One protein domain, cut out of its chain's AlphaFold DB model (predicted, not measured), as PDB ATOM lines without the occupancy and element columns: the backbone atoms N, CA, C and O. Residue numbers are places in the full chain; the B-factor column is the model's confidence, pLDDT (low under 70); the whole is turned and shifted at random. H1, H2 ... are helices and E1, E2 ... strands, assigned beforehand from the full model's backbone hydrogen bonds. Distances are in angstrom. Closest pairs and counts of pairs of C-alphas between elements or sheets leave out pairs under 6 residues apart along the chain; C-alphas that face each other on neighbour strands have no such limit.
ATOM      1  N   PHE A  12     -21.339 -26.533 -30.563       41.56
ATOM      2  CA  PHE A  12     -20.973 -25.403 -31.435       41.56
ATOM      3  C   PHE A  12     -19.549 -25.427 -32.024       41.56
ATOM      4  O   PHE A  12     -19.189 -24.484 -32.729       41.56
ATOM      5  N   SER A  13     -18.713 -26.441 -31.762       39.75
ATOM      6  CA  SER A  13     -17.293 -26.414 -32.187       39.75
ATOM      7  C   SER A  13     -16.776 -27.610 -32.988       39.75
ATOM      8  O   SER A  13     -15.565 -27.743 -33.147       39.75
ATOM      9  N   ALA A  14     -17.639 -28.422 -33.602       37.19
ATOM     10  CA  ALA A  14     -17.162 -29.303 -34.667       37.19
ATOM     11  C   ALA A  14     -17.195 -28.542 -36.008       37.19
ATOM     12  O   ALA A  14     -18.286 -28.223 -36.484       37.19
ATOM     13  N   PRO A  15     -16.047 -28.229 -36.640       37.53
ATOM     14  CA  PRO A  15     -16.053 -27.853 -38.046       37.53
ATOM     15  C   PRO A  15     -16.687 -28.995 -38.849       37.53
ATOM     16  O   PRO A  15     -16.557 -30.154 -38.454       37.53
ATOM     17  N   LEU A  16     -17.362 -28.645 -39.949       40.94
ATOM     18  CA  LEU A  16     -17.949 -29.504 -40.990       40.94
ATOM     19  C   LEU A  16     -16.967 -30.575 -41.527       40.94
ATOM     20  O   LEU A  16     -16.560 -30.545 -42.680       40.94
ATOM     21  N   ASN A  17     -16.572 -31.527 -40.689       36.72
ATOM     22  CA  ASN A  17     -15.719 -32.660 -41.009       36.72
ATOM     23  C   ASN A  17     -16.443 -33.930 -40.557       36.72
ATOM     24  O   ASN A  17     -16.280 -34.381 -39.428       36.72
ATOM     25  N   ASN A  18     -17.252 -34.478 -41.469       42.44
ATOM     26  CA  ASN A  18     -17.603 -35.895 -41.660       42.44
ATOM     27  C   ASN A  18     -18.024 -36.771 -40.462       42.44
ATOM     28  O   ASN A  18     -18.163 -37.980 -40.633       42.44
ATOM     29  N   LYS A  19     -18.279 -36.224 -39.274       49.72
ATOM     30  CA  LYS A  19     -18.945 -36.956 -38.194       49.72
ATOM     31  C   LYS A  19     -20.415 -36.586 -38.196       49.72
ATOM     32  O   LYS A  19     -20.813 -35.591 -37.597       49.72
ATOM     33  N   VAL A  20     -21.194 -37.394 -38.905       59.91
ATOM     34  CA  VAL A  20     -22.649 -37.408 -38.762       59.91
ATOM     35  C   VAL A  20     -22.956 -37.604 -37.281       59.91
ATOM     36  O   VAL A  20     -22.469 -38.555 -36.668       59.91
ATOM     37  N   ARG A  21     -23.700 -36.668 -36.689       64.81
ATOM     38  CA  ARG A  21     -24.199 -36.828 -35.326       64.81
ATOM     39  C   ARG A  21     -25.401 -37.744 -35.391       64.81
ATOM     40  O   ARG A  21     -26.381 -37.432 -36.063       64.81
ATOM     41  N   GLU A  22     -25.290 -38.878 -34.723       68.88
ATOM     42  CA  GLU A  22     -26.384 -39.817 -34.560       68.88
ATOM     43  C   GLU A  22     -26.968 -39.624 -33.161       68.88
ATOM     44  O   GLU A  22     -26.245 -39.652 -32.166       68.88
ATOM     45  N   LEU A  23     -28.271 -39.370 -33.084       67.00
ATOM     46  CA  LEU A  23     -28.996 -39.475 -31.821       67.00
ATOM     47  C   LEU A  23     -29.178 -40.956 -31.485       67.00
ATOM     48  O   LEU A  23     -29.397 -41.753 -32.395       67.00
ATOM     49  N   ASP A  24     -29.296 -41.297 -30.199       67.62
ATOM     50  CA  ASP A  24     -29.660 -42.648 -29.710       67.62
ATOM     51  C   ASP A  24     -31.029 -43.169 -30.227       67.62
ATOM     52  O   ASP A  24     -31.516 -44.228 -29.835       67.62
ATOM     53  N   LEU A  25     -31.675 -42.411 -31.114       76.06
ATOM     54  CA  LEU A  25     -32.906 -42.712 -31.835       76.06
ATOM     55  C   LEU A  25     -32.661 -43.184 -33.286       76.06
ATOM     56  O   LEU A  25     -33.632 -43.382 -34.018       76.06
ATOM     57  N   GLY A  26     -31.402 -43.327 -33.724       83.38
ATOM     58  CA  GLY A  26     -31.039 -43.698 -35.102       83.38
ATOM     59  C   GLY A  26     -31.310 -42.589 -36.127       83.38
ATOM     60  O   GLY A  26     -31.600 -42.860 -37.294       83.38
ATOM     61  N   LEU A  27     -31.300 -41.330 -35.678       86.12
ATOM     62  CA  LEU A  27     -31.470 -40.153 -36.529       86.12
ATOM     63  C   LEU A  27     -30.117 -39.502 -36.784       86.12
ATOM     64  O   LEU A  27     -29.392 -39.191 -35.843       86.12
ATOM     65  N   LEU A  28     -29.838 -39.252 -38.056       88.38
ATOM     66  CA  LEU A  28     -28.623 -38.636 -38.559       88.38
ATOM     67  C   LEU A  28     -28.858 -37.138 -38.765       88.38
ATOM     68  O   LEU A  28     -29.753 -36.752 -39.522       88.38
ATOM     69  N   GLU A  29     -28.064 -36.289 -38.117       87.50
ATOM     70  CA  GLU A  29     -28.073 -34.848 -38.382       87.50
ATOM     71  C   GLU A  29     -27.562 -34.610 -39.805       87.50
ATOM     72  O   GLU A  29     -26.437 -34.985 -40.141       87.50
ATOM     73  N   TYR A  30     -28.409 -34.034 -40.656       86.19
ATOM     74  CA  TYR A  30     -28.089 -33.829 -42.063       86.19
ATOM     75  C   TYR A  30     -27.560 -32.417 -42.307       86.19
ATOM     76  O   TYR A  30     -26.431 -32.255 -42.767       86.19
ATOM     77  N   GLN A  31     -28.375 -31.399 -42.023       88.56
ATOM     78  CA  GLN A  31     -28.080 -29.994 -42.327       88.56
ATOM     79  C   GLN A  31     -28.829 -29.054 -41.380       88.56
ATOM     80  O   GLN A  31     -29.791 -29.451 -40.721       88.56
ATOM     81  N   ASP A  32     -28.441 -27.782 -41.367       91.31
ATOM     82  CA  ASP A  32     -29.166 -26.717 -40.690       91.31
ATOM     83  C   ASP A  32     -29.536 -25.574 -41.647       91.31
ATOM     84  O   ASP A  32     -28.866 -25.301 -42.642       91.31
ATOM     85  N   ILE A  33     -30.637 -24.892 -41.337       94.25
ATOM     86  CA  ILE A  33     -31.081 -23.676 -42.013       94.25
ATOM     87  C   ILE A  33     -31.197 -22.566 -40.972       94.25
ATOM     88  O   ILE A  33     -31.861 -22.702 -39.941       94.25
ATOM     89  N   ILE A  34     -30.608 -21.419 -41.286       93.75
ATOM     90  CA  ILE A  34     -30.744 -20.186 -40.525       93.75
ATOM     91  C   ILE A  34     -31.895 -19.377 -41.118       93.75
ATOM     92  O   ILE A  34     -31.765 -18.740 -42.167       93.75
ATOM     93  N   TRP A  35     -33.024 -19.345 -40.415       92.25
ATOM     94  CA  TRP A  35     -34.150 -18.491 -40.767       92.25
ATOM     95  C   TRP A  35     -33.959 -17.082 -40.200       92.25
ATOM     96  O   TRP A  35     -34.081 -16.851 -38.999       92.25
ATOM     97  N   TYR A  36     -33.700 -16.114 -41.074       89.56
ATOM     98  CA  TYR A  36     -33.588 -14.698 -40.742       89.56
ATOM     99  C   TYR A  36     -34.946 -13.995 -40.889       89.56
ATOM    100  O   TYR A  36     -35.499 -13.899 -41.987       89.56
ATOM    101  N   LYS A  37     -35.485 -13.479 -39.778       80.19
ATOM    102  CA  LYS A  37     -36.866 -12.956 -39.697       80.19
ATOM    103  C   LYS A  37     -37.028 -11.520 -40.195       80.19
ATOM    104  O   LYS A  37     -38.128 -11.091 -40.546       80.19
ATOM    105  N   TYR A  38     -35.956 -10.736 -40.185       71.75
ATOM    106  CA  TYR A  38     -36.027  -9.296 -40.422       71.75
ATOM    107  C   TYR A  38     -34.887  -8.831 -41.302       71.75
ATOM    108  O   TYR A  38     -33.742  -9.039 -40.945       71.75
ATOM    109  N   ASN A  39     -35.158  -8.088 -42.368       56.88
ATOM    110  CA  ASN A  39     -34.098  -7.344 -43.047       56.88
ATOM    111  C   ASN A  39     -33.614  -6.212 -42.126       56.88
ATOM    112  O   ASN A  39     -34.452  -5.577 -41.470       56.88
ATOM    113  N   ASN A  40     -32.297  -5.981 -42.050       44.72
ATOM    114  CA  ASN A  40     -31.674  -4.920 -41.244       44.72
ATOM    115  C   ASN A  40     -32.459  -3.599 -41.408       44.72
ATOM    116  O   ASN A  40     -32.385  -2.969 -42.454       44.72
ATOM    117  N   GLY A  41     -33.257  -3.223 -40.398       46.97
ATOM    118  CA  GLY A  41     -34.092  -2.007 -40.399       46.97
ATOM    119  C   GLY A  41     -35.609  -2.210 -40.234       46.97
ATOM    120  O   GLY A  41     -36.300  -1.277 -39.838       46.97
ATOM    121  N   CYS A  62     -32.496 -12.160 -34.079       77.50
ATOM    122  CA  CYS A  62     -33.165 -11.913 -35.357       77.50
ATOM    123  C   CYS A  62     -33.340 -13.184 -36.198       77.50
ATOM    124  O   CYS A  62     -33.878 -13.104 -37.307       77.50
ATOM    125  N   LYS A  63     -32.894 -14.333 -35.678       86.50
ATOM    126  CA  LYS A  63     -32.867 -15.599 -36.399       86.50
ATOM    127  C   LYS A  63     -33.411 -16.760 -35.576       86.50
ATOM    128  O   LYS A  63     -33.389 -16.737 -34.350       86.50
ATOM    129  N   GLU A  64     -33.864 -17.787 -36.269       89.44
ATOM    130  CA  GLU A  64     -34.144 -19.106 -35.706       89.44
ATOM    131  C   GLU A  64     -33.405 -20.170 -36.509       89.44
ATOM    132  O   GLU A  64     -33.057 -19.949 -37.668       89.44
ATOM    133  N   HIS A  65     -33.124 -21.299 -35.866       91.56
ATOM    134  CA  HIS A  65     -32.459 -22.438 -36.487       91.56
ATOM    135  C   HIS A  65     -33.495 -23.518 -36.790       91.56
ATOM    136  O   HIS A  65     -34.338 -23.827 -35.948       91.56
ATOM    137  N   ILE A  66     -33.416 -24.088 -37.985       93.94
ATOM    138  CA  ILE A  66     -34.164 -25.273 -38.395       93.94
ATOM    139  C   ILE A  66     -33.124 -26.363 -38.606       93.94
ATOM    140  O   ILE A  66     -32.231 -26.202 -39.431       93.94
ATOM    141  N   ILE A  67     -33.222 -27.446 -37.843       93.56
ATOM    142  CA  ILE A  67     -32.277 -28.560 -37.912       93.56
ATOM    143  C   ILE A  67     -32.952 -29.695 -38.674       93.56
ATOM    144  O   ILE A  67     -34.082 -30.072 -38.355       93.56
ATOM    145  N   ILE A  68     -32.271 -30.216 -39.688       92.75
ATOM    146  CA  ILE A  68     -32.764 -31.278 -40.555       92.75
ATOM    147  C   ILE A  68     -32.105 -32.582 -40.132       92.75
ATOM    148  O   ILE A  68     -30.881 -32.712 -40.127       92.75
ATOM    149  N   TRP A  69     -32.948 -33.559 -39.831       92.56
ATOM    150  CA  TRP A  69     -32.546 -34.909 -39.470       92.56
ATOM    151  C   TRP A  69     -33.059 -35.876 -40.524       92.56
ATOM    152  O   TRP A  69     -34.165 -35.699 -41.039       92.56
ATOM    153  N   SER A  70     -32.281 -36.913 -40.815       91.31
ATOM    154  CA  SER A  70     -32.706 -38.011 -41.671       91.31
ATOM    155  C   SER A  70     -32.610 -39.342 -40.947       91.31
ATOM    156  O   SER A  70     -31.796 -39.525 -40.046       91.31
ATOM    157  N   LYS A  71     -33.451 -40.286 -41.355       90.19
ATOM    158  CA  LYS A  71     -33.416 -41.654 -40.850       90.19
ATOM    159  C   LYS A  71     -32.639 -42.531 -41.827       90.19
ATOM    160  O   LYS A  71     -32.946 -42.523 -43.018       90.19
ATOM    161  N   ASP A  72     -31.679 -43.296 -41.317       86.00
ATOM    162  CA  ASP A  72     -30.848 -44.286 -42.026       86.00
ATOM    163  C   ASP A  72     -29.888 -43.727 -43.104       86.00
ATOM    164  O   ASP A  72     -28.729 -44.128 -43.160       86.00
ATOM    165  N   LYS A  73     -30.342 -42.821 -43.977       86.88
ATOM    166  CA  LYS A  73     -29.564 -42.241 -45.088       86.88
ATOM    167  C   LYS A  73     -30.062 -40.847 -45.454       86.88
ATOM    168  O   LYS A  73     -31.170 -40.478 -45.082       86.88
ATOM    169  N   PHE A  74     -29.280 -40.078 -46.204       88.56
ATOM    170  CA  PHE A  74     -29.638 -38.698 -46.559       88.56
ATOM    171  C   PHE A  74     -30.480 -38.579 -47.834       88.56
ATOM    172  O   PHE A  74     -31.158 -37.570 -48.026       88.56
ATOM    173  N   GLU A  75     -30.486 -39.597 -48.698       89.25
ATOM    174  CA  GLU A  75     -31.278 -39.558 -49.922       89.25
ATOM    175  C   GLU A  75     -32.742 -39.919 -49.671       89.25
ATOM    176  O   GLU A  75     -33.078 -41.015 -49.205       89.25
ATOM    177  N   LEU A  76     -33.632 -39.026 -50.100       89.06
ATOM    178  CA  LEU A  76     -35.056 -39.303 -50.156       89.06
ATOM    179  C   LEU A  76     -35.374 -40.158 -51.400       89.06
ATOM    180  O   LEU A  76     -35.169 -39.698 -52.527       89.06
ATOM    181  N   PRO A  77     -35.897 -41.391 -51.252       88.75
ATOM    182  CA  PRO A  77     -36.223 -42.231 -52.397       88.75
ATOM    183  C   PRO A  77     -37.408 -41.655 -53.180       88.75
ATOM    184  O   PRO A  77     -38.495 -41.458 -52.633       88.75
ATOM    185  N   GLN A  78     -37.210 -41.433 -54.479       90.62
ATOM    186  CA  GLN A  78     -38.260 -40.947 -55.368       90.62
ATOM    187  C   GLN A  78     -39.340 -42.022 -55.589       90.62
ATOM    188  O   GLN A  78     -39.025 -43.129 -56.044       90.62
ATOM    189  N   PRO A  79     -40.626 -41.721 -55.329       92.12
ATOM    190  CA  PRO A  79     -41.711 -42.638 -55.649       92.12
ATOM    191  C   PRO A  79     -41.831 -42.862 -57.162       92.12
ATOM    192  O   PRO A  79     -41.700 -41.937 -57.968       92.12
ATOM    193  N   ARG A  80     -42.130 -44.102 -57.565       93.88
ATOM    194  CA  ARG A  80     -42.267 -44.468 -58.981       93.88
ATOM    195  C   ARG A  80     -43.340 -43.612 -59.662       93.88
ATOM    196  O   ARG A  80     -44.486 -43.596 -59.227       93.88
ATOM    197  N   GLY A  81     -42.969 -42.951 -60.758       93.88
ATOM    198  CA  GLY A  81     -43.889 -42.142 -61.564       93.88
ATOM    199  C   GLY A  81     -44.234 -40.769 -60.976       93.88
ATOM    200  O   GLY A  81     -44.999 -40.034 -61.595       93.88
ATOM    201  N   VAL A  82     -43.666 -40.391 -59.827       94.31
ATOM    202  CA  VAL A  82     -43.873 -39.071 -59.219       94.31
ATOM    203  C   VAL A  82     -42.698 -38.170 -59.566       94.31
ATOM    204  O   VAL A  82     -41.554 -38.497 -59.259       94.31
ATOM    205  N   LYS A  83     -42.963 -37.030 -60.206       94.88
ATOM    206  CA  LYS A  83     -41.943 -36.010 -60.489       94.88
ATOM    207  C   LYS A  83     -41.809 -35.039 -59.307       94.88
ATOM    208  O   LYS A  83     -42.818 -34.779 -58.645       94.88
ATOM    209  N   PRO A  84     -40.607 -34.496 -59.042       95.56
ATOM    210  CA  PRO A  84     -40.465 -33.364 -58.135       95.56
ATOM    211  C   PRO A  84     -41.232 -32.154 -58.686       95.56
ATOM    212  O   PRO A  84     -41.340 -31.976 -59.898       95.56
ATOM    213  N   ASP A  85     -41.771 -31.338 -57.789       95.81
ATOM    214  CA  ASP A  85     -42.521 -30.117 -58.105       95.81
ATOM    215  C   ASP A  85     -41.758 -28.833 -57.735       95.81
ATOM    216  O   ASP A  85     -42.314 -27.738 -57.823       95.81
ATOM    217  N   ILE A  86     -40.498 -28.959 -57.307       96.81
ATOM    218  CA  ILE A  86     -39.565 -27.839 -57.148       96.81
ATOM    219  C   ILE A  86     -38.996 -27.428 -58.511       96.81
ATOM    220  O   ILE A  86     -38.620 -28.289 -59.310       96.81
ATOM    221  N   THR A  87     -38.970 -26.127 -58.799       97.50
ATOM    222  CA  THR A  87     -38.366 -25.605 -60.036       97.50
ATOM    223  C   THR A  87     -36.848 -25.453 -59.882       97.50
ATOM    224  O   THR A  87     -36.356 -25.393 -58.754       97.50
ATOM    225  N   PRO A  88     -36.079 -25.373 -60.983       97.38
ATOM    226  CA  PRO A  88     -34.640 -25.114 -60.913       97.38
ATOM    227  C   PRO A  88     -34.289 -23.823 -60.162       97.38
ATOM    228  O   PRO A  88     -33.344 -23.806 -59.381       97.38
ATOM    229  N   GLU A  89     -35.074 -22.761 -60.348       97.00
ATOM    230  CA  GLU A  89     -34.862 -21.463 -59.701       97.00
ATOM    231  C   GLU A  89     -35.128 -21.540 -58.197       97.00
ATOM    232  O   GLU A  89     -34.355 -21.011 -57.401       97.00
ATOM    233  N   GLU A  90     -36.207 -22.223 -57.801       96.75
ATOM    234  CA  GLU A  90     -36.501 -22.482 -56.391       96.75
ATOM    235  C   GLU A  90     -35.417 -23.345 -55.751       96.75
ATOM    236  O   GLU A  90     -35.016 -23.077 -54.623       96.75
ATOM    237  N   PHE A  91     -34.939 -24.373 -56.456       96.19
ATOM    238  CA  PHE A  91     -33.886 -25.248 -55.955       96.19
ATOM    239  C   PHE A  91     -32.605 -24.454 -55.700       96.19
ATOM    240  O   PHE A  91     -32.130 -24.439 -54.569       96.19
ATOM    241  N   GLU A  92     -32.120 -23.719 -56.703       95.88
ATOM    242  CA  GLU A  92     -30.927 -22.874 -56.592       95.88
ATOM    243  C   GLU A  92     -31.050 -21.860 -55.442       95.88
ATOM    244  O   GLU A  92     -30.136 -21.707 -54.631       95.88
ATOM    245  N   GLU A  93     -32.199 -21.188 -55.312       94.75
ATOM    246  CA  GLU A  93     -32.418 -20.204 -54.248       94.75
ATOM    247  C   GLU A  93     -32.494 -20.858 -52.856       94.75
ATOM    248  O   GLU A  93     -31.981 -20.313 -51.875       94.75
ATOM    249  N   TRP A  94     -33.179 -21.996 -52.725       95.69
ATOM    250  CA  TRP A  94     -33.524 -22.560 -51.418       95.69
ATOM    251  C   TRP A  94     -32.462 -23.510 -50.867       95.69
ATOM    252  O   TRP A  94     -32.498 -23.800 -49.671       95.69
ATOM    253  N   THR A  95     -31.488 -23.935 -51.676       93.88
ATOM    254  CA  THR A  95     -30.341 -24.726 -51.201       93.88
ATOM    255  C   THR A  95     -29.291 -23.910 -50.447       93.88
ATOM    256  O   THR A  95     -28.426 -24.490 -49.792       93.88
ATOM    257  N   TYR A  96     -29.368 -22.575 -50.453       93.94
ATOM    258  CA  TYR A  96     -28.586 -21.765 -49.519       93.94
ATOM    259  C   TYR A  96     -29.113 -21.939 -48.094       93.94
ATOM    260  O   TYR A  96     -30.308 -21.808 -47.841       93.94
ATOM    261  N   ASN A  97     -28.218 -22.141 -47.128       91.50
ATOM    262  CA  ASN A  97     -28.590 -22.395 -45.734       91.50
ATOM    263  C   ASN A  97     -29.055 -21.148 -44.952       91.50
ATOM    264  O   ASN A  97     -29.345 -21.242 -43.762       91.50
ATOM    265  N   VAL A  98     -29.146 -19.969 -45.580       93.50
ATOM    266  CA  VAL A  98     -29.652 -18.739 -44.948       93.50
ATOM    267  C   VAL A  98     -30.910 -18.267 -45.659       93.50
ATOM    268  O   VAL A  98     -30.862 -17.746 -46.772       93.50
ATOM    269  N   TRP A  99     -32.052 -18.386 -44.988       93.38
ATOM    270  CA  TRP A  99     -33.351 -18.038 -45.554       93.38
ATOM    271  C   TRP A  99     -33.887 -16.741 -44.968       93.38
ATOM    272  O   TRP A  99     -34.101 -16.622 -43.764       93.38
ATOM    273  N   LYS A 100     -34.168 -15.768 -45.834       91.12
ATOM    274  CA  LYS A 100     -34.773 -14.488 -45.451       91.12
ATOM    275  C   LYS A 100     -36.270 -14.537 -45.730       91.12
ATOM    276  O   LYS A 100     -36.709 -14.257 -46.841       91.12
ATOM    277  N   VAL A 101     -37.053 -14.904 -44.718       88.06
ATOM    278  CA  VAL A 101     -38.517 -14.991 -44.817       88.06
ATOM    279  C   VAL A 101     -39.124 -14.147 -43.706       88.06
ATOM    280  O   VAL A 101     -38.801 -14.324 -42.534       88.06
ATOM    281  N   HIS A 102     -40.007 -13.213 -44.046       84.25
ATOM    282  CA  HIS A 102     -40.659 -12.399 -43.025       84.25
ATOM    283  C   HIS A 102     -41.658 -13.231 -42.202       84.25
ATOM    284  O   HIS A 102     -42.362 -14.070 -42.770       84.25
ATOM    285  N   PRO A 103     -41.743 -13.019 -40.873       80.12
ATOM    286  CA  PRO A 103     -42.709 -13.702 -40.027       80.12
ATOM    287  C   PRO A 103     -44.135 -13.358 -40.456       80.12
ATOM    288  O   PRO A 103     -44.406 -12.251 -40.931       80.12
ATOM    289  N   ASN A 104     -45.056 -14.297 -40.251       72.31
ATOM    290  CA  ASN A 104     -46.454 -14.048 -40.551       72.31
ATOM    291  C   ASN A 104     -46.998 -12.955 -39.615       72.31
ATOM    292  O   ASN A 104     -46.729 -12.959 -38.415       72.31
ATOM    293  N   THR A 105     -47.758 -12.011 -40.166       61.34
ATOM    294  CA  THR A 105     -48.405 -10.935 -39.395       61.34
ATOM    295  C   THR A 105     -49.917 -11.092 -39.351       61.34
ATOM    296  O   THR A 105     -50.607 -10.137 -38.995       61.34
ATOM    297  N   ASN A 106     -50.440 -12.272 -39.710       62.59
ATOM    298  CA  ASN A 106     -51.874 -12.523 -39.757       62.59
ATOM    299  C   ASN A 106     -52.523 -12.280 -38.384       62.59
ATOM    300  O   ASN A 106     -52.571 -13.162 -37.528       62.59
ATOM    301  N   LYS A 107     -53.049 -11.064 -38.205       58.91
ATOM    302  CA  LYS A 107     -53.715 -10.598 -36.983       58.91
ATOM    303  C   LYS A 107     -54.988 -11.385 -36.678       58.91
ATOM    304  O   LYS A 107     -55.460 -11.347 -35.548       58.91
ATOM    305  N   ASN A 108     -55.533 -12.070 -37.682       61.00
ATOM    306  CA  ASN A 108     -56.748 -12.862 -37.561       61.00
ATOM    307  C   ASN A 108     -56.445 -14.302 -37.133       61.00
ATOM    308  O   ASN A 108     -57.377 -15.058 -36.881       61.00
ATOM    309  N   CYS A 109     -55.172 -14.706 -37.047       65.38
ATOM    310  CA  CYS A 109     -54.831 -16.018 -36.523       65.38
ATOM    311  C   CYS A 109     -54.849 -15.999 -34.985       65.38
ATOM    312  O   CYS A 109     -54.136 -15.197 -34.381       65.38
ATOM    313  N   PRO A 110     -55.599 -16.906 -34.333       66.81
ATOM    314  CA  PRO A 110     -55.659 -16.979 -32.879       66.81
ATOM    315  C   PRO A 110     -54.364 -17.505 -32.245       66.81
ATOM    316  O   PRO A 110     -54.157 -17.388 -31.035       66.81
ATOM    317  N   HIS A 111     -53.489 -18.123 -33.041       64.19
ATOM    318  CA  HIS A 111     -52.245 -18.691 -32.552       64.19
ATOM    319  C   HIS A 111     -51.154 -17.607 -32.486       64.19
ATOM    320  O   HIS A 111     -50.838 -16.990 -33.506       64.19
ATOM    321  N   PRO A 112     -50.538 -17.367 -31.314       59.88
ATOM    322  CA  PRO A 112     -49.621 -16.241 -31.116       59.88
ATOM    323  C   PRO A 112     -48.304 -16.379 -31.891       59.88
ATOM    324  O   PRO A 112     -47.660 -15.376 -32.194       59.88
ATOM    325  N   CYS A 113     -47.901 -17.610 -32.206       66.00
ATOM    326  CA  CYS A 113     -46.611 -17.926 -32.814       66.00
ATOM    327  C   CYS A 113     -46.827 -18.745 -34.087       66.00
ATOM    328  O   CYS A 113     -46.665 -19.961 -34.077       66.00
ATOM    329  N   THR A 114     -47.285 -18.108 -35.165       72.38
ATOM    330  CA  THR A 114     -47.440 -18.792 -36.455       72.38
ATOM    331  C   THR A 114     -46.198 -18.662 -37.319       72.38
ATOM    332  O   THR A 114     -45.655 -17.571 -37.509       72.38
ATOM    333  N   TRP A 115     -45.767 -19.788 -37.882       83.12
ATOM    334  CA  TRP A 115     -44.738 -19.806 -38.914       83.12
ATOM    335  C   TRP A 115     -45.316 -19.305 -40.254       83.12
ATOM    336  O   TRP A 115     -46.516 -19.485 -40.506       83.12
ATOM    337  N   PRO A 116     -44.506 -18.655 -41.113       88.31
ATOM    338  CA  PRO A 116     -44.922 -18.264 -42.459       88.31
ATOM    339  C   PRO A 116     -45.211 -19.485 -43.332       88.31
ATOM    340  O   PRO A 116     -44.414 -20.418 -43.360       88.31
ATOM    341  N   GLU A 117     -46.286 -19.439 -44.120       89.19
ATOM    342  CA  GLU A 117     -46.617 -20.509 -45.080       89.19
ATOM    343  C   GLU A 117     -45.471 -20.757 -46.065       89.19
ATOM    344  O   GLU A 117     -45.124 -21.905 -46.327       89.19
ATOM    345  N   LYS A 118     -44.787 -19.689 -46.501       91.69
ATOM    346  CA  LYS A 118     -43.636 -19.798 -47.404       91.69
ATOM    347  C   LYS A 118     -42.503 -20.646 -46.828       91.69
ATOM    348  O   LYS A 118     -41.815 -21.327 -47.578       91.69
ATOM    349  N   LEU A 119     -42.304 -20.613 -45.510       93.56
ATOM    350  CA  LEU A 119     -41.277 -21.422 -44.861       93.56
ATOM    351  C   LEU A 119     -41.640 -22.911 -44.918       93.56
ATOM    352  O   LEU A 119     -40.805 -23.731 -45.295       93.56
ATOM    353  N   CYS A 120     -42.897 -23.243 -44.611       93.75
ATOM    354  CA  CYS A 120     -43.419 -24.603 -44.724       93.75
ATOM    355  C   CYS A 120     -43.368 -25.105 -46.173       93.75
ATOM    356  O   CYS A 120     -42.955 -26.236 -46.402       93.75
ATOM    357  N   GLU A 121     -43.727 -24.271 -47.152       95.62
ATOM    358  CA  GLU A 121     -43.646 -24.622 -48.574       95.62
ATOM    359  C   GLU A 121     -42.232 -25.030 -48.990       95.62
ATOM    360  O   GLU A 121     -42.063 -26.083 -49.603       95.62
ATOM    361  N   ARG A 122     -41.216 -24.231 -48.625       96.81
ATOM    362  CA  ARG A 122     -39.812 -24.532 -48.945       96.81
ATOM    363  C   ARG A 122     -39.392 -25.882 -48.376       96.81
ATOM    364  O   ARG A 122     -38.891 -26.727 -49.111       96.81
ATOM    365  N   LEU A 123     -39.643 -26.096 -47.083       96.62
ATOM    366  CA  LEU A 123     -39.290 -27.344 -46.401       96.62
ATOM    367  C   LEU A 123     -39.993 -28.550 -47.035       96.62
ATOM    368  O   LEU A 123     -39.355 -29.561 -47.312       96.62
ATOM    369  N   ILE A 124     -41.292 -28.439 -47.316       97.12
ATOM    370  CA  ILE A 124     -42.067 -29.535 -47.903       97.12
ATOM    371  C   ILE A 124     -41.561 -29.869 -49.309       97.12
ATOM    372  O   ILE A 124     -41.421 -31.048 -49.626       97.12
ATOM    373  N   LYS A 125     -41.264 -28.877 -50.153       97.44
ATOM    374  CA  LYS A 125     -40.773 -29.125 -51.520       97.44
ATOM    375  C   LYS A 125     -39.350 -29.687 -51.553       97.44
ATOM    376  O   LYS A 125     -39.066 -30.515 -52.411       97.44
ATOM    377  N   LEU A 126     -38.480 -29.274 -50.628       96.25
ATOM    378  CA  LEU A 126     -37.104 -29.779 -50.539       96.25
ATOM    379  C   LEU A 126     -37.020 -31.202 -49.971       96.25
ATOM    380  O   LEU A 126     -36.174 -31.977 -50.405       96.25
ATOM    381  N   PHE A 127     -37.892 -31.551 -49.019       95.75
ATOM    382  CA  PHE A 127     -37.781 -32.795 -48.243       95.75
ATOM    383  C   PHE A 127     -38.964 -33.758 -48.423       95.75
ATOM    384  O   PHE A 127     -39.122 -34.699 -47.649       95.75
ATOM    385  N   SER A 128     -39.805 -33.556 -49.441       95.62
ATOM    386  CA  SER A 128     -40.847 -34.514 -49.819       95.62
ATOM    387  C   SER A 128     -41.178 -34.449 -51.307       95.62
ATOM    388  O   SER A 128     -41.171 -33.382 -51.921       95.62
ATOM    389  N   PHE A 129     -41.582 -35.578 -51.872       96.19
ATOM    390  CA  PHE A 129     -42.239 -35.635 -53.172       96.19
ATOM    391  C   PHE A 129     -43.753 -35.404 -53.032       96.19
ATOM    392  O   PHE A 129     -44.335 -35.704 -51.982       96.19
ATOM    393  N   PRO A 130     -44.435 -34.925 -54.090       92.75
ATOM    394  CA  PRO A 130     -45.894 -34.939 -54.148       92.75
ATOM    395  C   PRO A 130     -46.464 -36.313 -53.775       92.75
ATOM    396  O   PRO A 130     -45.815 -37.338 -53.979       92.75
ATOM    397  N   THR A 131     -47.686 -36.352 -53.245       88.62
ATOM    398  CA  THR A 131     -48.389 -37.550 -52.733       88.62
ATOM    399  C   THR A 131     -47.832 -38.177 -51.450       88.62
ATOM    400  O   THR A 131     -48.547 -38.951 -50.812       88.62
ATOM    401  N   GLN A 132     -46.616 -37.823 -51.017       88.25
ATOM    402  CA  GLN A 132     -46.087 -38.266 -49.725       88.25
ATOM    403  C   GLN A 132     -46.823 -37.608 -48.547       88.25
ATOM    404  O   GLN A 132     -47.650 -36.709 -48.721       88.25
ATOM    405  N   VAL A 133     -46.547 -38.103 -47.340       88.81
ATOM    406  CA  VAL A 133     -47.185 -37.663 -46.096       88.81
ATOM    407  C   VAL A 133     -46.273 -36.697 -45.344       88.81
ATOM    408  O   VAL A 133     -45.103 -36.995 -45.128       88.81
ATOM    409  N   VAL A 134     -46.838 -35.580 -44.887       90.12
ATOM    410  CA  VAL A 134     -46.210 -34.632 -43.958       90.12
ATOM    411  C   VAL A 134     -46.856 -34.771 -42.579       90.12
ATOM    412  O   VAL A 134     -48.070 -34.625 -42.439       90.12
ATOM    413  N   LEU A 135     -46.057 -35.046 -41.551       89.94
ATOM    414  CA  LEU A 135     -46.513 -35.097 -40.161       89.94
ATOM    415  C   LEU A 135     -46.063 -33.834 -39.425       89.94
ATOM    416  O   LEU A 135     -44.881 -33.507 -39.432       89.94
ATOM    417  N   ASP A 136     -47.000 -33.174 -38.753       90.75
ATOM    418  CA  ASP A 136     -46.715 -32.079 -37.832       90.75
ATOM    419  C   ASP A 136     -47.269 -32.420 -36.438       90.75
ATOM    420  O   ASP A 136     -48.489 -32.375 -36.242       90.75
ATOM    421  N   PRO A 137     -46.411 -32.799 -35.471       87.81
ATOM    422  CA  PRO A 137     -46.850 -33.180 -34.134       87.81
ATOM    423  C   PRO A 137     -47.268 -31.986 -33.252       87.81
ATOM    424  O   PRO A 137     -47.801 -32.210 -32.167       87.81
ATOM    425  N   PHE A 138     -47.026 -30.746 -33.696       88.12
ATOM    426  CA  PHE A 138     -47.319 -29.506 -32.969       88.12
ATOM    427  C   PHE A 138     -47.952 -28.477 -33.914       88.12
ATOM    428  O   PHE A 138     -47.467 -27.354 -34.076       88.12
ATOM    429  N   CYS A 139     -49.031 -28.881 -34.586       83.69
ATOM    430  CA  CYS A 139     -49.490 -28.199 -35.792       83.69
ATOM    431  C   CYS A 139     -50.103 -26.812 -35.548       83.69
ATOM    432  O   CYS A 139     -50.242 -26.035 -36.503       83.69
ATOM    433  N   GLY A 140     -50.459 -26.468 -34.303       87.50
ATOM    434  CA  GLY A 140     -50.960 -25.152 -33.920       87.50
ATOM    435  C   GLY A 140     -52.125 -24.702 -34.801       87.50
ATOM    436  O   GLY A 140     -53.170 -25.341 -34.871       87.50
ATOM    437  N   SER A 141     -51.947 -23.594 -35.528       83.44
ATOM    438  CA  SER A 141     -52.950 -23.058 -36.466       83.44
ATOM    439  C   SER A 141     -53.029 -23.774 -37.824       83.44
ATOM    440  O   SER A 141     -53.619 -23.232 -38.765       83.44
ATOM    441  N   GLY A 142     -52.359 -24.915 -37.986       88.12
ATOM    442  CA  GLY A 142     -52.413 -25.750 -39.186       88.12
ATOM    443  C   GLY A 142     -51.631 -25.230 -40.392       88.12
ATOM    444  O   GLY A 142     -51.963 -25.602 -41.512       88.12
ATOM    445  N   THR A 143     -50.619 -24.370 -40.208       90.31
ATOM    446  CA  THR A 143     -49.846 -23.805 -41.337       90.31
ATOM    447  C   THR A 143     -49.168 -24.911 -42.159       90.31
ATOM    448  O   THR A 143     -49.348 -24.947 -43.372       90.31
ATOM    449  N   THR A 144     -48.493 -25.869 -41.514       92.12
ATOM    450  CA  THR A 144     -47.862 -27.013 -42.198       92.12
ATOM    451  C   THR A 144     -48.877 -27.854 -42.968       92.12
ATOM    452  O   THR A 144     -48.639 -28.228 -44.114       92.12
ATOM    453  N   CYS A 145     -50.042 -28.111 -42.365       88.50
ATOM    454  CA  CYS A 145     -51.123 -28.886 -42.980       88.50
ATOM    455  C   CYS A 145     -51.701 -28.180 -44.216       88.50
ATOM    456  O   CYS A 145     -51.931 -28.817 -45.243       88.50
ATOM    457  N   LEU A 146     -51.898 -26.860 -44.137       89.00
ATOM    458  CA  LEU A 146     -52.366 -26.047 -45.258       89.00
ATOM    459  C   LEU A 146     -51.353 -26.056 -46.410       89.00
ATOM    460  O   LEU A 146     -51.732 -26.341 -47.545       89.00
ATOM    461  N   SER A 147     -50.071 -25.813 -46.121       92.06
ATOM    462  CA  SER A 147     -49.009 -25.854 -47.134       92.06
ATOM    463  C   SER A 147     -48.892 -27.242 -47.770       92.06
ATOM    464  O   SER A 147     -48.826 -27.344 -48.992       92.06
ATOM    465  N   ALA A 148     -48.951 -28.319 -46.979       91.12
ATOM    466  CA  ALA A 148     -48.941 -29.689 -47.491       91.12
ATOM    467  C   ALA A 148     -50.131 -29.961 -48.425       91.12
ATOM    468  O   ALA A 148     -49.933 -30.481 -49.523       91.12
ATOM    469  N   LYS A 149     -51.349 -29.545 -48.041       88.81
ATOM    470  CA  LYS A 149     -52.547 -29.652 -48.889       88.81
ATOM    471  C   LYS A 149     -52.355 -28.923 -50.220       88.81
ATOM    472  O   LYS A 149     -52.619 -29.508 -51.269       88.81
ATOM    473  N   ASN A 150     -51.909 -27.667 -50.178       89.12
ATOM    474  CA  ASN A 150     -51.726 -26.835 -51.372       89.12
ATOM    475  C   ASN A 150     -50.660 -27.410 -52.314       89.12
ATOM    476  O   ASN A 150     -50.778 -27.291 -53.529       89.12
ATOM    477  N   LEU A 151     -49.660 -28.091 -51.755       92.94
ATOM    478  CA  LEU A 151     -48.592 -28.767 -52.482       92.94
ATOM    479  C   LEU A 151     -48.924 -30.224 -52.845       92.94
ATOM    480  O   LEU A 151     -48.035 -30.978 -53.232       92.94
ATOM    481  N   ASN A 152     -50.179 -30.663 -52.731       91.12
ATOM    482  CA  ASN A 152     -50.597 -32.028 -53.071       91.12
ATOM    483  C   ASN A 152     -49.837 -33.128 -52.290       91.12
ATOM    484  O   ASN A 152     -49.496 -34.184 -52.831       91.12
ATOM    485  N   ARG A 153     -49.549 -32.881 -51.006       90.31
ATOM    486  CA  ARG A 153     -49.105 -33.891 -50.034       90.31
ATOM    487  C   ARG A 153     -50.278 -34.291 -49.142       90.31
ATOM    488  O   ARG A 153     -51.144 -33.480 -48.809       90.31
ATOM    489  N   SER A 154     -50.283 -35.551 -48.723       86.62
ATOM    490  CA  SER A 154     -51.101 -35.966 -47.584       86.62
ATOM    491  C   SER A 154     -50.497 -35.371 -46.312       86.62
ATOM    492  O   SER A 154     -49.296 -35.107 -46.256       86.62
ATOM    493  N   TYR A 155     -51.299 -35.162 -45.276       89.56
ATOM    494  CA  TYR A 155     -50.780 -34.630 -44.021       89.56
ATOM    495  C   TYR A 155     -51.485 -35.225 -42.811       89.56
ATOM    496  O   TYR A 155     -52.599 -35.749 -42.901       89.56
ATOM    497  N   THR A 156     -50.818 -35.141 -41.667       87.25
ATOM    498  CA  THR A 156     -51.403 -35.374 -40.349       87.25
ATOM    499  C   THR A 156     -50.898 -34.295 -39.407       87.25
ATOM    500  O   THR A 156     -49.694 -34.112 -39.263       87.25
ATOM    501  N   GLY A 157     -51.827 -33.564 -38.802       84.31
ATOM    502  CA  GLY A 157     -51.525 -32.572 -37.776       84.31
ATOM    503  C   GLY A 157     -52.000 -33.065 -36.417       84.31
ATOM    504  O   GLY A 157     -53.130 -33.549 -36.315       84.31
ATOM    505  N   ILE A 158     -51.157 -32.924 -35.400       84.31
ATOM    506  CA  ILE A 158     -51.487 -33.188 -34.000       84.31
ATOM    507  C   ILE A 158     -51.377 -31.874 -33.233       84.31
ATOM    508  O   ILE A 158     -50.413 -31.129 -33.386       84.31
ATOM    509  N   GLU A 159     -52.384 -31.590 -32.416       84.81
ATOM    510  CA  GLU A 159     -52.415 -30.422 -31.544       84.81
ATOM    511  C   GLU A 159     -53.188 -30.777 -30.270       84.81
ATOM    512  O   GLU A 159     -54.179 -31.511 -30.304       84.81
ATOM    513  N   GLN A 160     -52.706 -30.291 -29.127       82.50
ATOM    514  CA  GLN A 160     -53.301 -30.582 -27.825       82.50
ATOM    515  C   GLN A 160     -54.479 -29.646 -27.529       82.50
ATOM    516  O   GLN A 160     -55.453 -30.048 -26.891       82.50
ATOM    517  N   ASN A 161     -54.401 -28.388 -27.968       77.81
ATOM    518  CA  ASN A 161     -55.445 -27.403 -27.756       77.81
ATOM    519  C   ASN A 161     -56.580 -27.598 -28.773       77.81
ATOM    520  O   ASN A 161     -56.435 -27.279 -29.959       77.81
ATOM    521  N   PRO A 162     -57.776 -28.005 -28.322       76.00
ATOM    522  CA  PRO A 162     -58.852 -28.355 -29.230       76.00
ATOM    523  C   PRO A 162     -59.463 -27.127 -29.937       76.00
ATOM    524  O   PRO A 162     -60.232 -27.296 -30.882       76.00
ATOM    525  N   ASN A 163     -59.151 -25.895 -29.515       77.25
ATOM    526  CA  ASN A 163     -59.511 -24.674 -30.250       77.25
ATOM    527  C   ASN A 163     -58.587 -24.449 -31.452       77.25
ATOM    528  O   ASN A 163     -59.062 -24.094 -32.529       77.25
ATOM    529  N   TYR A 164     -57.285 -24.696 -31.289       79.88
ATOM    530  CA  TYR A 164     -56.316 -24.616 -32.383       79.88
ATOM    531  C   TYR A 164     -56.531 -25.738 -33.396       79.88
ATOM    532  O   TYR A 164     -56.554 -25.461 -34.590       79.88
ATOM    533  N   CYS A 165     -56.849 -26.949 -32.932       78.44
ATOM    534  CA  CYS A 165     -57.325 -28.044 -33.776       78.44
ATOM    535  C   CYS A 165     -58.488 -27.631 -34.690       78.44
ATOM    536  O   CYS A 165     -58.436 -27.843 -35.901       78.44
ATOM    537  N   GLN A 166     -59.545 -27.052 -34.108       78.50
ATOM    538  CA  GLN A 166     -60.731 -26.648 -34.862       78.50
ATOM    539  C   GLN A 166     -60.390 -25.545 -35.869       78.50
ATOM    540  O   GLN A 166     -60.746 -25.655 -37.037       78.50
ATOM    541  N   TRP A 167     -59.617 -24.541 -35.446       80.31
ATOM    542  CA  TRP A 167     -59.151 -23.481 -36.337       80.31
ATOM    543  C   TRP A 167     -58.324 -24.019 -37.508       80.31
ATOM    544  O   TRP A 167     -58.548 -23.642 -38.656       80.31
ATOM    545  N   ALA A 168     -57.360 -24.899 -37.228       82.62
ATOM    546  CA  ALA A 168     -56.531 -25.542 -38.237       82.62
ATOM    547  C   ALA A 168     -57.396 -26.311 -39.242       82.62
ATOM    548  O   ALA A 168     -57.195 -26.179 -40.447       82.62
ATOM    549  N   LYS A 169     -58.391 -27.060 -38.755       80.69
ATOM    550  CA  LYS A 169     -59.337 -27.793 -39.598       80.69
ATOM    551  C   LYS A 169     -60.135 -26.858 -40.505       80.69
ATOM    552  O   LYS A 169     -60.131 -27.068 -41.714       80.69
ATOM    553  N   ASP A 170     -60.758 -25.821 -39.953       80.06
ATOM    554  CA  ASP A 170     -61.575 -24.878 -40.725       80.06
ATOM    555  C   ASP A 170     -60.734 -24.149 -41.783       80.06
ATOM    556  O   ASP A 170     -61.100 -24.115 -42.960       80.06
ATOM    557  N   ARG A 171     -59.537 -23.687 -41.396       81.38
ATOM    558  CA  ARG A 171     -58.566 -23.065 -42.305       81.38
ATOM    559  C   ARG A 171     -58.182 -23.995 -43.452       81.38
ATOM    560  O   ARG A 171     -58.143 -23.571 -44.602       81.38
ATOM    561  N   VAL A 172     -57.881 -25.259 -43.158       81.12
ATOM    562  CA  VAL A 172     -57.472 -26.229 -44.181       81.12
ATOM    563  C   VAL A 172     -58.651 -26.663 -45.052       81.12
ATOM    564  O   VAL A 172     -58.463 -26.938 -46.235       81.12
ATOM    565  N   GLU A 173     -59.874 -26.696 -44.530       78.69
ATOM    566  CA  GLU A 173     -61.087 -26.978 -45.304       78.69
ATOM    567  C   GLU A 173     -61.527 -25.791 -46.175       78.69
ATOM    568  O   GLU A 173     -62.362 -25.977 -47.056       78.69
ATOM    569  N   GLY A 174     -60.926 -24.608 -45.998       73.12
ATOM    570  CA  GLY A 174     -61.359 -23.388 -46.681       73.12
ATOM    571  C   GLY A 174     -62.724 -22.911 -46.187       73.12
ATOM    572  O   GLY A 174     -63.454 -22.254 -46.920       73.12
ATOM    573  N   LYS A 175     -63.095 -23.287 -44.958       63.03
ATOM    574  CA  LYS A 175     -64.245 -22.710 -44.274       63.03
ATOM    575  C   LYS A 175     -63.808 -21.345 -43.789       63.03
ATOM    576  O   LYS A 175     -63.152 -21.231 -42.753       63.03
ATOM    577  N   ASP A 176     -64.120 -20.325 -44.575       52.38
ATOM    578  CA  ASP A 176     -63.915 -18.958 -44.141       52.38
ATOM    579  C   ASP A 176     -64.687 -18.757 -42.839       52.38
ATOM    580  O   ASP A 176     -65.901 -18.965 -42.762       52.38
ATOM    581  N   MET A 177     -63.965 -18.393 -41.780       55.00
ATOM    582  CA  MET A 177     -64.626 -17.866 -40.604       55.00
ATOM    583  C   MET A 177     -65.258 -16.550 -41.039       55.00
ATOM    584  O   MET A 177     -64.537 -15.639 -41.445       55.00
ATOM    585  N   ASP A 178     -66.588 -16.464 -40.987       53.09
ATOM    586  CA  ASP A 178     -67.287 -15.218 -41.270       53.09
ATOM    587  C   ASP A 178     -66.796 -14.161 -40.275       53.09
ATOM    588  O   ASP A 178     -67.106 -14.168 -39.080       53.09
ATOM    589  N   MET A 179     -65.938 -13.282 -40.784       54.78
ATOM    590  CA  MET A 179     -65.282 -12.252 -39.999       54.78
ATOM    591  C   MET A 179     -66.271 -11.179 -39.556       54.78
ATOM    592  O   MET A 179     -66.003 -10.513 -38.556       54.78
ATOM    593  N   GLU A 180     -67.388 -10.993 -40.263       52.41
ATOM    594  CA  GLU A 180     -68.459 -10.111 -39.806       52.41
ATOM    595  C   GLU A 180     -69.206 -10.747 -38.646       52.41
ATOM    596  O   GLU A 180     -69.364 -10.099 -37.613       52.41
ATOM    597  N   LEU A 181     -69.548 -12.033 -38.745       56.31
ATOM    598  CA  LEU A 181     -70.175 -12.768 -37.648       56.31
ATOM    599  C   LEU A 181     -69.268 -12.822 -36.412       56.31
ATOM    600  O   LEU A 181     -69.727 -12.568 -35.300       56.31
ATOM    601  N   ALA A 182     -67.971 -13.091 -36.580       55.81
ATOM    602  CA  ALA A 182     -67.015 -13.111 -35.476       55.81
ATOM    603  C   ALA A 182     -66.894 -11.735 -34.796       55.81
ATOM    604  O   ALA A 182     -66.934 -11.649 -33.567       55.81
ATOM    605  N   LYS A 183     -66.798 -10.648 -35.580       53.84
ATOM    606  CA  LYS A 183     -66.778  -9.268 -35.059       53.84
ATOM    607  C   LYS A 183     -68.092  -8.891 -34.381       53.84
ATOM    608  O   LYS A 183     -68.064  -8.250 -33.334       53.84
ATOM    609  N   PHE A 184     -69.222  -9.299 -34.950       62.22
ATOM    610  CA  PHE A 184     -70.546  -9.066 -34.390       62.22
ATOM    611  C   PHE A 184     -70.693  -9.766 -33.038       62.22
ATOM    612  O   PHE A 184     -71.013  -9.112 -32.049       62.22
ATOM    613  N   LEU A 185     -70.351 -11.054 -32.948       57.69
ATOM    614  CA  LEU A 185     -70.366 -11.816 -31.696       57.69
ATOM    615  C   LEU A 185     -69.456 -11.191 -30.626       57.69
ATOM    616  O   LEU A 185     -69.849 -11.106 -29.465       57.69
ATOM    617  N   LEU A 186     -68.281 -10.685 -31.019       60.09
ATOM    618  CA  LEU A 186     -67.401  -9.897 -30.147       60.09
ATOM    619  C   LEU A 186     -68.061  -8.592 -29.674       60.09
ATOM    620  O   LEU A 186     -67.920  -8.237 -28.506       60.09
ATOM    621  N   SER A 187     -68.796  -7.896 -30.548       69.81
ATOM    622  CA  SER A 187     -69.479  -6.642 -30.200       69.81
ATOM    623  C   SER A 187     -70.654  -6.823 -29.239       69.81
ATOM    624  O   SER A 187     -70.918  -5.928 -28.442       69.81
ATOM    625  N   VAL A 188     -71.323  -7.981 -29.266       74.19
ATOM    626  CA  VAL A 188     -72.477  -8.275 -28.395       74.19
ATOM    627  C   VAL A 188     -72.113  -9.120 -27.171       74.19
ATOM    628  O   VAL A 188     -72.987  -9.479 -26.382       74.19
ATOM    629  N   LYS A 189     -70.826  -9.443 -26.997       66.25
ATOM    630  CA  LYS A 189     -70.331 -10.366 -25.968       66.25
ATOM    631  C   LYS A 189     -70.806  -9.985 -24.565       66.25
ATOM    632  O   LYS A 189     -71.465 -10.790 -23.915       66.25
ATOM    633  N   SER A 190     -70.525  -8.757 -24.134       65.25
ATOM    634  CA  SER A 190     -70.841  -8.290 -22.779       65.25
ATOM    635  C   SER A 190     -72.348  -8.275 -22.494       65.25
ATOM    636  O   SER A 190     -72.778  -8.505 -21.368       65.25
ATOM    637  N   GLU A 191     -73.168  -8.029 -23.520       75.25
ATOM    638  CA  GLU A 191     -74.628  -8.013 -23.394       75.25
ATOM    639  C   GLU A 191     -75.208  -9.436 -23.291       75.25
ATOM    640  O   GLU A 191     -76.140  -9.680 -22.523       75.25
ATOM    641  N   LEU A 192     -74.626 -10.393 -24.023       67.19
ATOM    642  CA  LEU A 192     -74.949 -11.819 -23.929       67.19
ATOM    643  C   LEU A 192     -74.571 -12.407 -22.566       67.19
ATOM    644  O   LEU A 192     -75.377 -13.134 -21.988       67.19
ATOM    645  N   GLU A 193     -73.385 -12.079 -22.044       64.75
ATOM    646  CA  GLU A 193     -72.937 -12.495 -20.704       64.75
ATOM    647  C   GLU A 193     -73.920 -12.034 -19.626       64.75
ATOM    648  O   GLU A 193     -74.362 -12.824 -18.789       64.75
ATOM    649  N   ALA A 194     -74.335 -10.767 -19.711       68.19
ATOM    650  CA  ALA A 194     -75.290 -10.171 -18.788       68.19
ATOM    651  C   ALA A 194     -76.690 -10.802 -18.887       68.19
ATOM    652  O   ALA A 194     -77.301 -11.096 -17.862       68.19
ATOM    653  N   LYS A 195     -77.207 -11.036 -20.104       72.12
ATOM    654  CA  LYS A 195     -78.552 -11.610 -20.316       72.12
ATOM    655  C   LYS A 195     -78.653 -13.085 -19.946       72.12
ATOM    656  O   LYS A 195     -79.705 -13.525 -19.493       72.12
ATOM    657  N   LEU A 196     -77.594 -13.854 -20.186       68.19
ATOM    658  CA  LEU A 196     -77.604 -15.305 -19.998       68.19
ATOM    659  C   LEU A 196     -77.051 -15.733 -18.634       68.19
ATOM    660  O   LEU A 196     -77.145 -16.913 -18.301       68.19
ATOM    661  N   GLY A 197     -76.484 -14.809 -17.851       51.03
ATOM    662  CA  GLY A 197     -75.898 -15.119 -16.543       51.03
ATOM    663  C   GLY A 197     -74.718 -16.090 -16.635       51.03
ATOM    664  O   GLY A 197     -74.459 -16.844 -15.699       51.03
ATOM    665  N   ILE A 198     -74.032 -16.104 -17.781       50.81
ATOM    666  CA  ILE A 198     -72.848 -16.923 -18.042       50.81
ATOM    667  C   ILE A 198     -71.653 -16.000 -18.253       50.81
ATOM    668  O   ILE A 198     -71.756 -14.987 -18.938       50.81
ATOM    669  N   GLU A 199     -70.498 -16.365 -17.708       44.69
ATOM    670  CA  GLU A 199     -69.240 -15.722 -18.082       44.69
ATOM    671  C   GLU A 199     -68.773 -16.335 -19.412       44.69
ATOM    672  O   GLU A 199     -68.429 -17.523 -19.473       44.69
ATOM    673  N   LEU A 200     -68.762 -15.556 -20.499       48.66
ATOM    674  CA  LEU A 200     -68.117 -15.957 -21.748       48.66
ATOM    675  C   LEU A 200     -66.618 -15.728 -21.558       48.66
ATOM    676  O   LEU A 200     -66.042 -14.739 -22.013       48.66
ATOM    677  N   VAL A 201     -65.983 -16.669 -20.859       39.69
ATOM    678  CA  VAL A 201     -64.565 -16.614 -20.491       39.69
ATOM    679  C   VAL A 201     -63.714 -16.200 -21.696       39.69
ATOM    680  O   VAL A 201     -63.510 -16.974 -22.636       39.69
ATOM    681  N   ASP A 202     -63.176 -14.977 -21.655       42.56
ATOM    682  CA  ASP A 202     -62.081 -14.600 -22.536       42.56
ATOM    683  C   ASP A 202     -60.791 -15.161 -21.967       42.56
ATOM    684  O   ASP A 202     -60.196 -14.620 -21.035       42.56
ATOM    685  N   LYS A 203     -60.324 -16.255 -22.550       37.97
ATOM    686  CA  LYS A 203     -58.910 -16.596 -22.465       37.97
ATOM    687  C   LYS A 203     -58.343 -16.656 -23.869       37.97
ATOM    688  O   LYS A 203     -57.819 -17.679 -24.281       37.97
ATOM    689  N   LYS A 204     -58.447 -15.541 -24.606       35.19
ATOM    690  CA  LYS A 204     -57.626 -15.281 -25.794       35.19
ATOM    691  C   LYS A 204     -57.805 -16.379 -26.856       35.19
ATOM    692  O   LYS A 204     -56.830 -17.010 -27.229       35.19
ATOM    693  N   TYR A 205     -59.047 -16.554 -27.329       44.88
ATOM    694  CA  TYR A 205     -59.530 -17.433 -28.424       44.88
ATOM    695  C   TYR A 205     -60.173 -18.795 -28.034       44.88
ATOM    696  O   TYR A 205     -59.503 -19.826 -27.944       44.88
ATOM    697  N   GLY A 206     -61.518 -18.827 -27.963       34.75
ATOM    698  CA  GLY A 206     -62.329 -19.965 -28.451       34.75
ATOM    699  C   GLY A 206     -63.521 -20.449 -27.602       34.75
ATOM    700  O   GLY A 206     -63.317 -21.115 -26.593       34.75
ATOM    701  N   ARG A 207     -64.753 -20.209 -28.095       41.66
ATOM    702  CA  ARG A 207     -65.794 -21.178 -28.561       41.66
ATOM    703  C   ARG A 207     -67.220 -20.624 -28.403       41.66
ATOM    704  O   ARG A 207     -67.576 -20.152 -27.330       41.66
ATOM    705  N   TYR A 208     -68.059 -20.840 -29.421       32.72
ATOM    706  CA  TYR A 208     -69.513 -20.984 -29.267       32.72
ATOM    707  C   TYR A 208     -69.894 -22.460 -29.516       32.72
ATOM    708  O   TYR A 208     -69.440 -23.067 -30.481       32.72
ATOM    709  N   ILE A 218     -55.028 -36.638 -27.607       31.53
ATOM    710  CA  ILE A 218     -54.358 -36.444 -28.910       31.53
ATOM    711  C   ILE A 218     -55.413 -36.384 -30.015       31.53
ATOM    712  O   ILE A 218     -56.017 -37.395 -30.367       31.53
ATOM    713  N   ILE A 219     -55.642 -35.191 -30.575       41.91
ATOM    714  CA  ILE A 219     -56.552 -35.014 -31.708       41.91
ATOM    715  C   ILE A 219     -55.716 -34.959 -32.990       41.91
ATOM    716  O   ILE A 219     -55.083 -33.948 -33.288       41.91
ATOM    717  N   ALA A 220     -55.711 -36.062 -33.736       35.00
ATOM    718  CA  ALA A 220     -55.100 -36.149 -35.058       35.00
ATOM    719  C   ALA A 220     -56.172 -35.976 -36.144       35.00
ATOM    720  O   ALA A 220     -57.212 -36.636 -36.103       35.00
ATOM    721  N   PHE A 221     -55.909 -35.128 -37.138       48.88
ATOM    722  CA  PHE A 221     -56.716 -35.053 -38.360       48.88
ATOM    723  C   PHE A 221     -55.844 -35.384 -39.561       48.88
ATOM    724  O   PHE A 221     -54.721 -34.887 -39.669       48.88
ATOM    725  N   SER A 222     -56.369 -36.207 -40.465       37.25
ATOM    726  CA  SER A 222     -55.688 -36.594 -41.693       37.25
ATOM    727  C   SER A 222     -56.548 -36.257 -42.905       37.25
ATOM    728  O   SER A 222     -57.758 -36.080 -42.802       37.25
ATOM    729  N   LYS A 223     -55.916 -36.172 -44.071       39.97
ATOM    730  CA  LYS A 223     -56.597 -36.425 -45.339       39.97
ATOM    731  C   LYS A 223     -55.812 -37.532 -46.018       39.97
ATOM    732  O   LYS A 223     -54.724 -37.287 -46.529       39.97
ATOM    733  N   SER A 224     -56.340 -38.750 -46.003       37.72
ATOM    734  CA  SER A 224     -55.811 -39.837 -46.822       37.72
ATOM    735  C   SER A 224     -56.956 -40.597 -47.482       37.72
ATOM    736  O   SER A 224     -57.998 -40.833 -46.872       37.72
TER     737      SER A 224
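Overview. This is residues 12 to 41, 62 to 208 and 218 to 224 of the 237 residues of the protein "Methyltransferase" of Limihaloglobus sulfuriphilus (UniProt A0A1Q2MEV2). Two small three-stranded sheets stand apart from each other along an elongated, loosely built model: E2 E1 E3 near one end, and E4 E5 E6 farther along with H3 and H4 covering one face. H2 sits between the first sheet and H3, while H5 and H6 trail off as an arm at the far end, and residues 12 to 18 stick out at the other. The printed part has 184 residues, with six named helices and six named strands in the order E1 E2 H1 E3 H2 E4 H3 E5 H4 H5 H6 E6, and its class is mixed, helices and strands. Both sheets are mixed, with parallel and antiparallel neighbours. The whole is loose, with a radius of gyration of the C-alphas of 20.3 A and spans of 69 by 43 by 37 A.

Arrangement. In the first sheet, E1, residues 27 to 36, is the inner strand. E2, residues 63 to 71, is its antiparallel neighbour, with N 33 and O 66 at 2.8 A and N 66 and O 33 at 2.9 A, within hydrogen-bond range. E3, residues 98 to 100, is parallel to E1, with N 36 and O 99 at 2.8 A. E1 bends by 56 degrees at residue 30. H2, residues 117 to 127, is on this sheet at a height over the sheet of 8.4 A and only just over E3, on which 3 of its C-alphas fall. H1, residues 88 to 94, is not on this sheet; H1 and H2 are close but not clearly touching, the closest C-alphas being those of Trp 94 and Arg 122, 7.0 A apart. H2 touches H3, residues 143 to 150, at a steep tilt of 66 degrees, with the C-alphas of Cys 120 and Thr 144 closest at 5.7 A. The second sheet has E5, residues 154 to 159, as its inner strand. E4, residues 133 to 136, is parallel to it, with N 134 and O 154 at 2.9 A. E6, residues 219 to 223, is antiparallel to it, with N 157 and O 221 at 3.3 A. H3 and H4, residues 162 to 173, are on the same face of this sheet, making two layers, helices on one face of a sheet. H3 is over E4 and E5 at a height over the sheet of 8.6 A, and H4 is over E5 and E6 at 9.5 A; both run along the strands. E4, H3 and E5 form a strand-helix-strand unit, two parallel neighbour strands with a helix between, and its crossover is right-handed. H4 touches H3 with residues 168 to 172 alone, at a shallow tilt of 22 degrees, the same way; the C-alphas of Leu 146 and Val 172 are closest at 5.2 A. H5, residues 179 to 187, is apart from H4, and it and H6, residues 189 to 196, meet only through their link. In each of the six helices every O i to N i+4 pair is within hydrogen-bond range.

Along the chain. E1 begins at C-alpha 27, (-31.470, -40.153, -36.529), and measures 25.9 A from first to last C-alpha; E2 measures 26.4 A. H2 measures 15.5 A, E5 17.0 A and E6 13.7 A. H4, the longest helix by residues, measures 16.3 A and begins at C-alpha 162, (-58.852, -28.355, -29.230). H5 measures 12.0 A, and H6 ends at C-alpha 196, (-77.604, -15.305, -19.998).

Size, cuts and confidence. The C-alphas of Asn 17 and Lys 195 are the two farthest apart, at 69.4 A. Residues 42 to 61 are not printed, with 11.2 A between C-alphas 41 and 62 across the cut, and residues 209 to 217 are not printed, with 21.7 A between C-alphas 208 and 218. Of the links that are printed whole, E2 to H1 and E3 to H2 are long. The mean pLDDT of the printed part is 76.0, and 63 residues are under 70, among them residues 12 to 24, 196 to 208 and 218 to 224.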